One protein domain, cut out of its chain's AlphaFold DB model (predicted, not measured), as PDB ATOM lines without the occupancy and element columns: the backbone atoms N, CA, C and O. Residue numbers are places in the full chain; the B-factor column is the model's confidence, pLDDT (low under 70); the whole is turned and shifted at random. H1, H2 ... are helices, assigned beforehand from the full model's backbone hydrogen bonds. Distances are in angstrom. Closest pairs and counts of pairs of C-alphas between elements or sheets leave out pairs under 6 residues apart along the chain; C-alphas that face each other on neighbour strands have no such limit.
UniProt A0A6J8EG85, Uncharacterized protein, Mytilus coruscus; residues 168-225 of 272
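What this domain is: This is residues 168 to 225 of the 272 residues of an uncharacterized protein of Mytilus coruscus (UniProt A0A6J8EG85). Two helices, H2 and H3, follow each other nearly end to end and make a wide, open V, while at the far end of H2 a loop folds back and sets the very short helix H1 on residues 183 to 190 of H2. No other part covers H3, and no core forms. The printed part has 58 residues with three named helices, H1, H2 and H3 in chain order, and no named strand; the class is all helix. The whole is extended, a rod spanning 63 by 23 by 16 A, with a radius of gyration of the C-alphas of 20.2 A.

How they stand to each other: H1, residues 168 to 172, and H2, residues 183 to 200, touch, and H2 touches H1 with residues 183 to 190 alone. Their closest C-alphas, those of Leu 168 and Asn 186, are 5.7 A apart. H2 and H3, residues 203 to 225, are close but not clearly touching, and their closest C-alphas, those of Ser 200 and Lys 206, are 7.3 A apart. They run the same way at a steep tilt of 62 degrees. H1 and H3 are apart. In H1, H2 and H3 every O i to N i+4 pair is within hydrogen-bond range.

Where its parts are: H1 begins at C-alpha 168, at (27.426, -42.666, -4.943). H2 is 25.8 A long from first to last C-alpha and ends at C-alpha 200, at (7.915, -38.696, -4.349). H3, the longest helix with 23 residues, measures 32.5 A and ends at C-alpha 225, at (-10.620, -24.423, 19.942).

The domain as a whole: The two C-alphas farthest apart, those of Ser 178 and Ala 225, are 63.0 A from each other. The printed part has no cut. The link from H1 to H2 is short, with 10 residues, and residues 173 to 181 stand free; the link from H2 to H3 is tight, with 2 residues. The mean pLDDT of the printed part is 74.8, and residues 168 to 183 are under 70.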
ATOM      1  N   LEU A 168      26.270 -41.974  -5.527       62.84
ATOM      2  CA  LEU A 168      27.426 -42.666  -4.943       62.84
ATOM      3  C   LEU A 168      28.406 -43.143  -6.019       62.84
ATOM      4  O   LEU A 168      29.615 -43.189  -5.775       62.84
ATOM      5  N   THR A 169      27.905 -43.457  -7.213       62.12
ATOM      6  CA  THR A 169      28.740 -43.855  -8.353       62.12
ATOM      7  C   THR A 169      29.628 -42.736  -8.898       62.12
ATOM      8  O   THR A 169      30.732 -43.016  -9.365       62.12
ATOM      9  N   ASP A 170      29.214 -41.472  -8.810       62.28
ATOM     10  CA  ASP A 170      30.039 -40.353  -9.294       62.28
ATOM     11  C   ASP A 170      31.196 -40.036  -8.349       62.28
ATOM     12  O   ASP A 170      32.276 -39.648  -8.790       62.28
ATOM     13  N   ILE A 171      31.019 -40.315  -7.057       59.47
ATOM     14  CA  ILE A 171      32.090 -40.220  -6.066       59.47
ATOM     15  C   ILE A 171      33.136 -41.306  -6.323       59.47
ATOM     16  O   ILE A 171      34.324 -40.995  -6.334       59.47
ATOM     17  N   GLN A 172      32.726 -42.547  -6.617       59.09
ATOM     18  CA  GLN A 172      33.668 -43.639  -6.910       59.09
ATOM     19  C   GLN A 172      34.637 -43.314  -8.056       59.09
ATOM     20  O   GLN A 172      35.789 -43.728  -8.000       59.09
ATOM     21  N   LYS A 173      34.209 -42.536  -9.058       61.28
ATOM     22  CA  LYS A 173      35.054 -42.135 -10.198       61.28
ATOM     23  C   LYS A 173      36.150 -41.126  -9.831       61.28
ATOM     24  O   LYS A 173      37.106 -40.979 -10.582       61.28
ATOM     25  N   THR A 174      36.014 -40.417  -8.709       57.88
ATOM     26  CA  THR A 174      36.963 -39.366  -8.290       57.88
ATOM     27  C   THR A 174      38.107 -39.883  -7.411       57.88
ATOM     28  O   THR A 174      39.039 -39.135  -7.132       57.88
ATOM     29  N   TRP A 175      38.064 -41.152  -6.988       56.16
ATOM     30  CA  TRP A 175      39.049 -41.754  -6.085       56.16
ATOM     31  C   TRP A 175      39.882 -42.787  -6.849       56.16
ATOM     32  O   TRP A 175      39.346 -43.625  -7.563       56.16
ATOM     33  N   THR A 176      41.205 -42.754  -6.682       48.66
ATOM     34  CA  THR A 176      42.184 -43.549  -7.451       48.66
ATOM     35  C   THR A 176      42.317 -45.017  -7.013       48.66
ATOM     36  O   THR A 176      43.236 -45.707  -7.445       48.66
ATOM     37  N   PHE A 177      41.418 -45.523  -6.162       50.47
ATOM     38  CA  PHE A 177      41.499 -46.874  -5.592       50.47
ATOM     39  C   PHE A 177      40.551 -47.860  -6.305       50.47
ATOM     40  O   PHE A 177      39.493 -47.473  -6.794       50.47
ATOM     41  N   SER A 178      40.896 -49.149  -6.367       50.88
ATOM     42  CA  SER A 178      40.101 -50.175  -7.070       50.88
ATOM     43  C   SER A 178      38.996 -50.767  -6.176       50.88
ATOM     44  O   SER A 178      39.234 -51.704  -5.418       50.88
ATOM     45  N   TRP A 179      37.756 -50.280  -6.311       54.78
ATOM     46  CA  TRP A 179      36.587 -50.679  -5.498       54.78
ATOM     47  C   TRP A 179      35.689 -51.754  -6.147       54.78
ATOM     48  O   TRP A 179      34.468 -51.586  -6.245       54.78
ATOM     49  N   LYS A 180      36.259 -52.884  -6.583       57.44
ATOM     50  CA  LYS A 180      35.496 -53.947  -7.278       57.44
ATOM     51  C   LYS A 180      34.347 -54.541  -6.439       57.44
ATOM     52  O   LYS A 180      33.318 -54.896  -7.001       57.44
ATOM     53  N   PHE A 181      34.469 -54.564  -5.109       57.72
ATOM     54  CA  PHE A 181      33.456 -55.147  -4.213       57.72
ATOM     55  C   PHE A 181      32.317 -54.192  -3.807       57.72
ATOM     56  O   PHE A 181      31.201 -54.645  -3.563       57.72
ATOM     57  N   LEU A 182      32.547 -52.871  -3.767       58.50
ATOM     58  CA  LEU A 182      31.541 -51.899  -3.295       58.50
ATOM     59  C   LEU A 182      30.723 -51.256  -4.429       58.50
ATOM     60  O   LEU A 182      29.663 -50.677  -4.193       58.50
ATOM     61  N   SER A 183      31.191 -51.375  -5.674       64.69
ATOM     62  CA  SER A 183      30.475 -50.931  -6.878       64.69
ATOM     63  C   SER A 183      29.023 -51.451  -6.980       64.69
ATOM     64  O   SER A 183      28.116 -50.621  -7.125       64.69
ATOM     65  N   PRO A 184      28.733 -52.762  -6.812       71.56
ATOM     66  CA  PRO A 184      27.356 -53.259  -6.896       71.56
ATOM     67  C   PRO A 184      26.457 -52.743  -5.759       71.56
ATOM     68  O   PRO A 184      25.275 -52.471  -5.976       71.56
ATOM     69  N   TYR A 185      27.005 -52.546  -4.556       74.19
ATOM     70  CA  TYR A 185      26.258 -52.001  -3.419       74.19
ATOM     71  C   TYR A 185      25.862 -50.534  -3.638       74.19
ATOM     72  O   TYR A 185      24.704 -50.162  -3.431       74.19
ATOM     73  N   ASN A 186      26.797 -49.712  -4.118       70.19
ATOM     74  CA  ASN A 186      26.546 -48.296  -4.384       70.19
ATOM     75  C   ASN A 186      25.533 -48.102  -5.518       70.19
ATOM     76  O   ASN A 186      24.583 -47.338  -5.360       70.19
ATOM     77  N   SER A 187      25.639 -48.889  -6.594       75.69
ATOM     78  CA  SER A 187      24.640 -48.899  -7.671       75.69
ATOM     79  C   SER A 187      23.242 -49.281  -7.166       75.69
ATOM     80  O   SER A 187      22.241 -48.655  -7.527       75.69
ATOM     81  N   LYS A 188      23.140 -50.268  -6.263       79.88
ATOM     82  CA  LYS A 188      21.864 -50.641  -5.634       79.88
ATOM     83  C   LYS A 188      21.278 -49.488  -4.810       79.88
ATOM     84  O   LYS A 188      20.079 -49.219  -4.908       79.88
ATOM     85  N   LYS A 189      22.108 -48.786  -4.036       77.06
ATOM     86  CA  LYS A 189      21.686 -47.636  -3.220       77.06
ATOM     87  C   LYS A 189      21.243 -46.443  -4.061       77.06
ATOM     88  O   LYS A 189      20.217 -45.838  -3.743       77.06
ATOM     89  N   ASP A 190      21.946 -46.143  -5.147       77.88
ATOM     90  CA  ASP A 190      21.564 -45.071  -6.067       77.88
ATOM     91  C   ASP A 190      20.239 -45.391  -6.778       77.88
ATOM     92  O   ASP A 190      19.336 -44.555  -6.817       77.88
ATOM     93  N   ASN A 191      20.037 -46.643  -7.199       81.19
ATOM     94  CA  ASN A 191      18.764 -47.100  -7.763       81.19
ATOM     95  C   ASN A 191      17.594 -47.003  -6.765       81.19
ATOM     96  O   ASN A 191      16.477 -46.633  -7.133       81.19
ATOM     97  N   GLU A 192      17.811 -47.324  -5.486       80.38
ATOM     98  CA  GLU A 192      16.794 -47.144  -4.442       80.38
ATOM     99  C   GLU A 192      16.440 -45.667  -4.228       80.38
ATOM    100  O   GLU A 192      15.264 -45.330  -4.045       80.38
ATOM    101  N   ARG A 193      17.438 -44.776  -4.272       76.44
ATOM    102  CA  ARG A 193      17.242 -43.323  -4.172       76.44
ATOM    103  C   ARG A 193      16.452 -42.787  -5.349       76.44
ATOM    104  O   ARG A 193      15.474 -42.069  -5.140       76.44
ATOM    105  N   GLU A 194      16.800 -43.197  -6.561       80.81
ATOM    106  CA  GLU A 194      16.100 -42.777  -7.769       80.81
ATOM    107  C   GLU A 194      14.643 -43.270  -7.767       80.81
ATOM    108  O   GLU A 194      13.719 -42.501  -8.040       80.81
ATOM    109  N   LYS A 195      14.398 -44.518  -7.341       84.44
ATOM    110  CA  LYS A 195      13.038 -45.051  -7.147       84.44
ATOM    111  C   LYS A 195      12.248 -44.242  -6.116       84.44
ATOM    112  O   LYS A 195      11.073 -43.961  -6.345       84.44
ATOM    113  N   LYS A 196      12.860 -43.842  -4.996       80.44
ATOM    114  CA  LYS A 196      12.215 -42.987  -3.980       80.44
ATOM    115  C   LYS A 196      11.933 -41.577  -4.508       80.44
ATOM    116  O   LYS A 196      10.860 -41.044  -4.235       80.44
ATOM    117  N   ALA A 197      12.843 -40.999  -5.291       78.44
ATOM    118  CA  ALA A 197      12.672 -39.687  -5.913       78.44
ATOM    119  C   ALA A 197      11.588 -39.692  -7.005       78.44
ATOM    120  O   ALA A 197      10.789 -38.764  -7.090       78.44
ATOM    121  N   LYS A 198      11.506 -40.754  -7.814       80.75
ATOM    122  CA  LYS A 198      10.415 -40.957  -8.782       80.75
ATOM    123  C   LYS A 198       9.077 -41.120  -8.058       80.75
ATOM    124  O   LYS A 198       8.108 -40.454  -8.407       80.75
ATOM    125  N   LYS A 199       9.045 -41.924  -6.988       79.12
ATOM    126  CA  LYS A 199       7.853 -42.115  -6.147       79.12
ATOM    127  C   LYS A 199       7.375 -40.815  -5.491       79.12
ATOM    128  O   LYS A 199       6.178 -40.557  -5.500       79.12
ATOM    129  N   SER A 200       8.279 -39.969  -4.992       72.06
ATOM    130  CA  SER A 200       7.915 -38.696  -4.349       72.06
ATOM    131  C   SER A 200       7.334 -37.654  -5.307       72.06
ATOM    132  O   SER A 200       6.608 -36.764  -4.861       72.06
ATOM    133  N   LYS A 201       7.617 -37.781  -6.609       78.12
ATOM    134  CA  LYS A 201       7.034 -36.957  -7.677       78.12
ATOM    135  C   LYS A 201       5.648 -37.438  -8.122       78.12
ATOM    136  O   LYS A 201       4.972 -36.702  -8.836       78.12
ATOM    137  N   LEU A 202       5.209 -38.634  -7.709       84.75
ATOM    138  CA  LEU A 202       3.889 -39.146  -8.075       84.75
ATOM    139  C   LEU A 202       2.774 -38.285  -7.453       84.75
ATOM    140  O   LEU A 202       2.859 -37.910  -6.274       84.75
ATOM    141  N   PRO A 203       1.697 -38.007  -8.208       80.81
ATOM    142  CA  PRO A 203       0.600 -37.151  -7.757       80.81
ATOM    143  C   PRO A 203      -0.108 -37.708  -6.517       80.81
ATOM    144  O   PRO A 203      -0.476 -36.940  -5.633       80.81
ATOM    145  N   GLU A 204      -0.204 -39.032  -6.380       80.94
ATOM    146  CA  GLU A 204      -0.789 -39.702  -5.209       80.94
ATOM    147  C   GLU A 204      -0.028 -39.402  -3.910       80.94
ATOM    148  O   GLU A 204      -0.626 -39.161  -2.860       80.94
ATOM    149  N   GLN A 205       1.308 -39.357  -3.968       81.38
ATOM    150  CA  GLN A 205       2.119 -39.023  -2.795       81.38
ATOM    151  C   GLN A 205       2.001 -37.544  -2.436       81.38
ATOM    152  O   GLN A 205       1.979 -37.196  -1.252       81.38
ATOM    153  N   LYS A 206       1.879 -36.671  -3.442       78.94
ATOM    154  CA  LYS A 206       1.597 -35.247  -3.238       78.94
ATOM    155  C   LYS A 206       0.217 -35.048  -2.601       78.94
ATOM    156  O   LYS A 206       0.113 -34.301  -1.633       78.94
ATOM    157  N   PHE A 207      -0.801 -35.764  -3.073       83.56
ATOM    158  CA  PHE A 207      -2.151 -35.740  -2.511       83.56
ATOM    159  C   PHE A 207      -2.168 -36.221  -1.056       83.56
ATOM    160  O   PHE A 207      -2.676 -35.527  -0.178       83.56
ATOM    161  N   ARG A 208      -1.499 -37.343  -0.756       83.69
ATOM    162  CA  ARG A 208      -1.358 -37.840   0.620       83.69
ATOM    163  C   ARG A 208      -0.661 -36.833   1.539       83.69
ATOM    164  O   ARG A 208      -1.063 -36.682   2.688       83.69
ATOM    165  N   ARG A 209       0.362 -36.122   1.051       81.12
ATOM    166  CA  ARG A 209       1.028 -35.053   1.818       81.12
ATOM    167  C   ARG A 209       0.100 -33.875   2.106       81.12
ATOM    168  O   ARG A 209       0.187 -33.320   3.197       81.12
ATOM    169  N   LEU A 210      -0.747 -33.493   1.151       85.44
ATOM    170  CA  LEU A 210      -1.743 -32.434   1.342       85.44
ATOM    171  C   LEU A 210      -2.798 -32.858   2.365       85.44
ATOM    172  O   LEU A 210      -3.022 -32.117   3.315       85.44
ATOM    173  N   LYS A 211      -3.318 -34.086   2.259       91.31
ATOM    174  CA  LYS A 211      -4.265 -34.653   3.229       91.31
ATOM    175  C   LYS A 211      -3.692 -34.690   4.651       91.31
ATOM    176  O   LYS A 211      -4.302 -34.179   5.576       91.31
ATOM    177  N   LEU A 212      -2.458 -35.174   4.821       89.12
ATOM    178  CA  LEU A 212      -1.760 -35.167   6.119       89.12
ATOM    179  C   LEU A 212      -1.448 -33.754   6.647       89.12
ATOM    180  O   LEU A 212      -1.149 -33.569   7.829       89.12
ATOM    181  N   LYS A 213      -1.393 -32.747   5.768       91.38
ATOM    182  CA  LYS A 213      -1.220 -31.346   6.168       91.38
ATOM    183  C   LYS A 213      -2.547 -30.770   6.649       91.38
ATOM    184  O   LYS A 213      -2.552 -30.096   7.670       91.38
ATOM    185  N   GLU A 214      -3.631 -31.073   5.946       91.56
ATOM    186  CA  GLU A 214      -4.994 -30.715   6.329       91.56
ATOM    187  C   GLU A 214      -5.369 -31.346   7.674       91.56
ATOM    188  O   GLU A 214      -5.679 -30.612   8.602       91.56
ATOM    189  N   GLU A 215      -5.167 -32.656   7.849       90.88
ATOM    190  CA  GLU A 215      -5.408 -33.366   9.117       90.88
ATOM    191  C   GLU A 215      -4.652 -32.734  10.300       90.88
ATOM    192  O   GLU A 215      -5.204 -32.587  11.389       90.88
ATOM    193  N   ARG A 216      -3.400 -32.295  10.091       88.06
ATOM    194  CA  ARG A 216      -2.631 -31.584  11.126       88.06
ATOM    195  C   ARG A 216      -3.188 -30.203  11.443       88.06
ATOM    196  O   ARG A 216      -3.168 -29.813  12.603       88.06
ATOM    197  N   ILE A 217      -3.651 -29.462  10.437       84.69
ATOM    198  CA  ILE A 217      -4.268 -28.146  10.641       84.69
ATOM    199  C   ILE A 217      -5.591 -28.313  11.389       84.69
ATOM    200  O   ILE A 217      -5.818 -27.602  12.360       84.69
ATOM    201  N   THR A 218      -6.417 -29.285  10.999       89.31
ATOM    202  CA  THR A 218      -7.682 -29.594  11.673       89.31
ATOM    203  C   THR A 218      -7.449 -30.037  13.113       89.31
ATOM    204  O   THR A 218      -8.113 -29.533  14.009       89.31
ATOM    205  N   SER A 219      -6.476 -30.920  13.362       84.62
ATOM    206  CA  SER A 219      -6.128 -31.345  14.722       84.62
ATOM    207  C   SER A 219      -5.613 -30.183  15.568       84.62
ATOM    208  O   SER A 219      -6.015 -30.063  16.718       84.62
ATOM    209  N   LYS A 220      -4.757 -29.316  15.011       83.56
ATOM    210  CA  LYS A 220      -4.236 -28.140  15.719       83.56
ATOM    211  C   LYS A 220      -5.351 -27.143  16.034       83.56
ATOM    212  O   LYS A 220      -5.448 -26.707  17.169       83.56
ATOM    213  N   GLY A 221      -6.219 -26.854  15.066       85.12
ATOM    214  CA  GLY A 221      -7.375 -25.980  15.262       85.12
ATOM    215  C   GLY A 221      -8.394 -26.552  16.249       85.12
ATOM    216  O   GLY A 221      -8.974 -25.797  17.015       85.12
ATOM    217  N   ALA A 222      -8.584 -27.876  16.282       78.25
ATOM    218  CA  ALA A 222      -9.422 -28.531  17.284       78.25
ATOM    219  C   ALA A 222      -8.828 -28.396  18.692       78.25
ATOM    220  O   ALA A 222      -9.561 -28.026  19.602       78.25
ATOM    221  N   CYS A 223      -7.518 -28.624  18.860       75.12
ATOM    222  CA  CYS A 223      -6.827 -28.393  20.131       75.12
ATOM    223  C   CYS A 223      -6.934 -26.923  20.570       75.12
ATOM    224  O   CYS A 223      -7.373 -26.655  21.682       75.12
ATOM    225  N   GLU A 224      -6.650 -25.976  19.672       78.69
ATOM    226  CA  GLU A 224      -6.757 -24.534  19.948       78.69
ATOM    227  C   GLU A 224      -8.199 -24.116  20.304       78.69
ATOM    228  O   GLU A 224      -8.412 -23.322  21.216       78.69
ATOM    229  N   ALA A 225      -9.212 -24.684  19.638       74.00
ATOM    230  CA  ALA A 225     -10.620 -24.423  19.942       74.00
ATOM    231  C   ALA A 225     -11.074 -25.041  21.275       74.00
ATOM    232  O   ALA A 225     -11.912 -24.450  21.955       74.00
TER     233      ALA A 225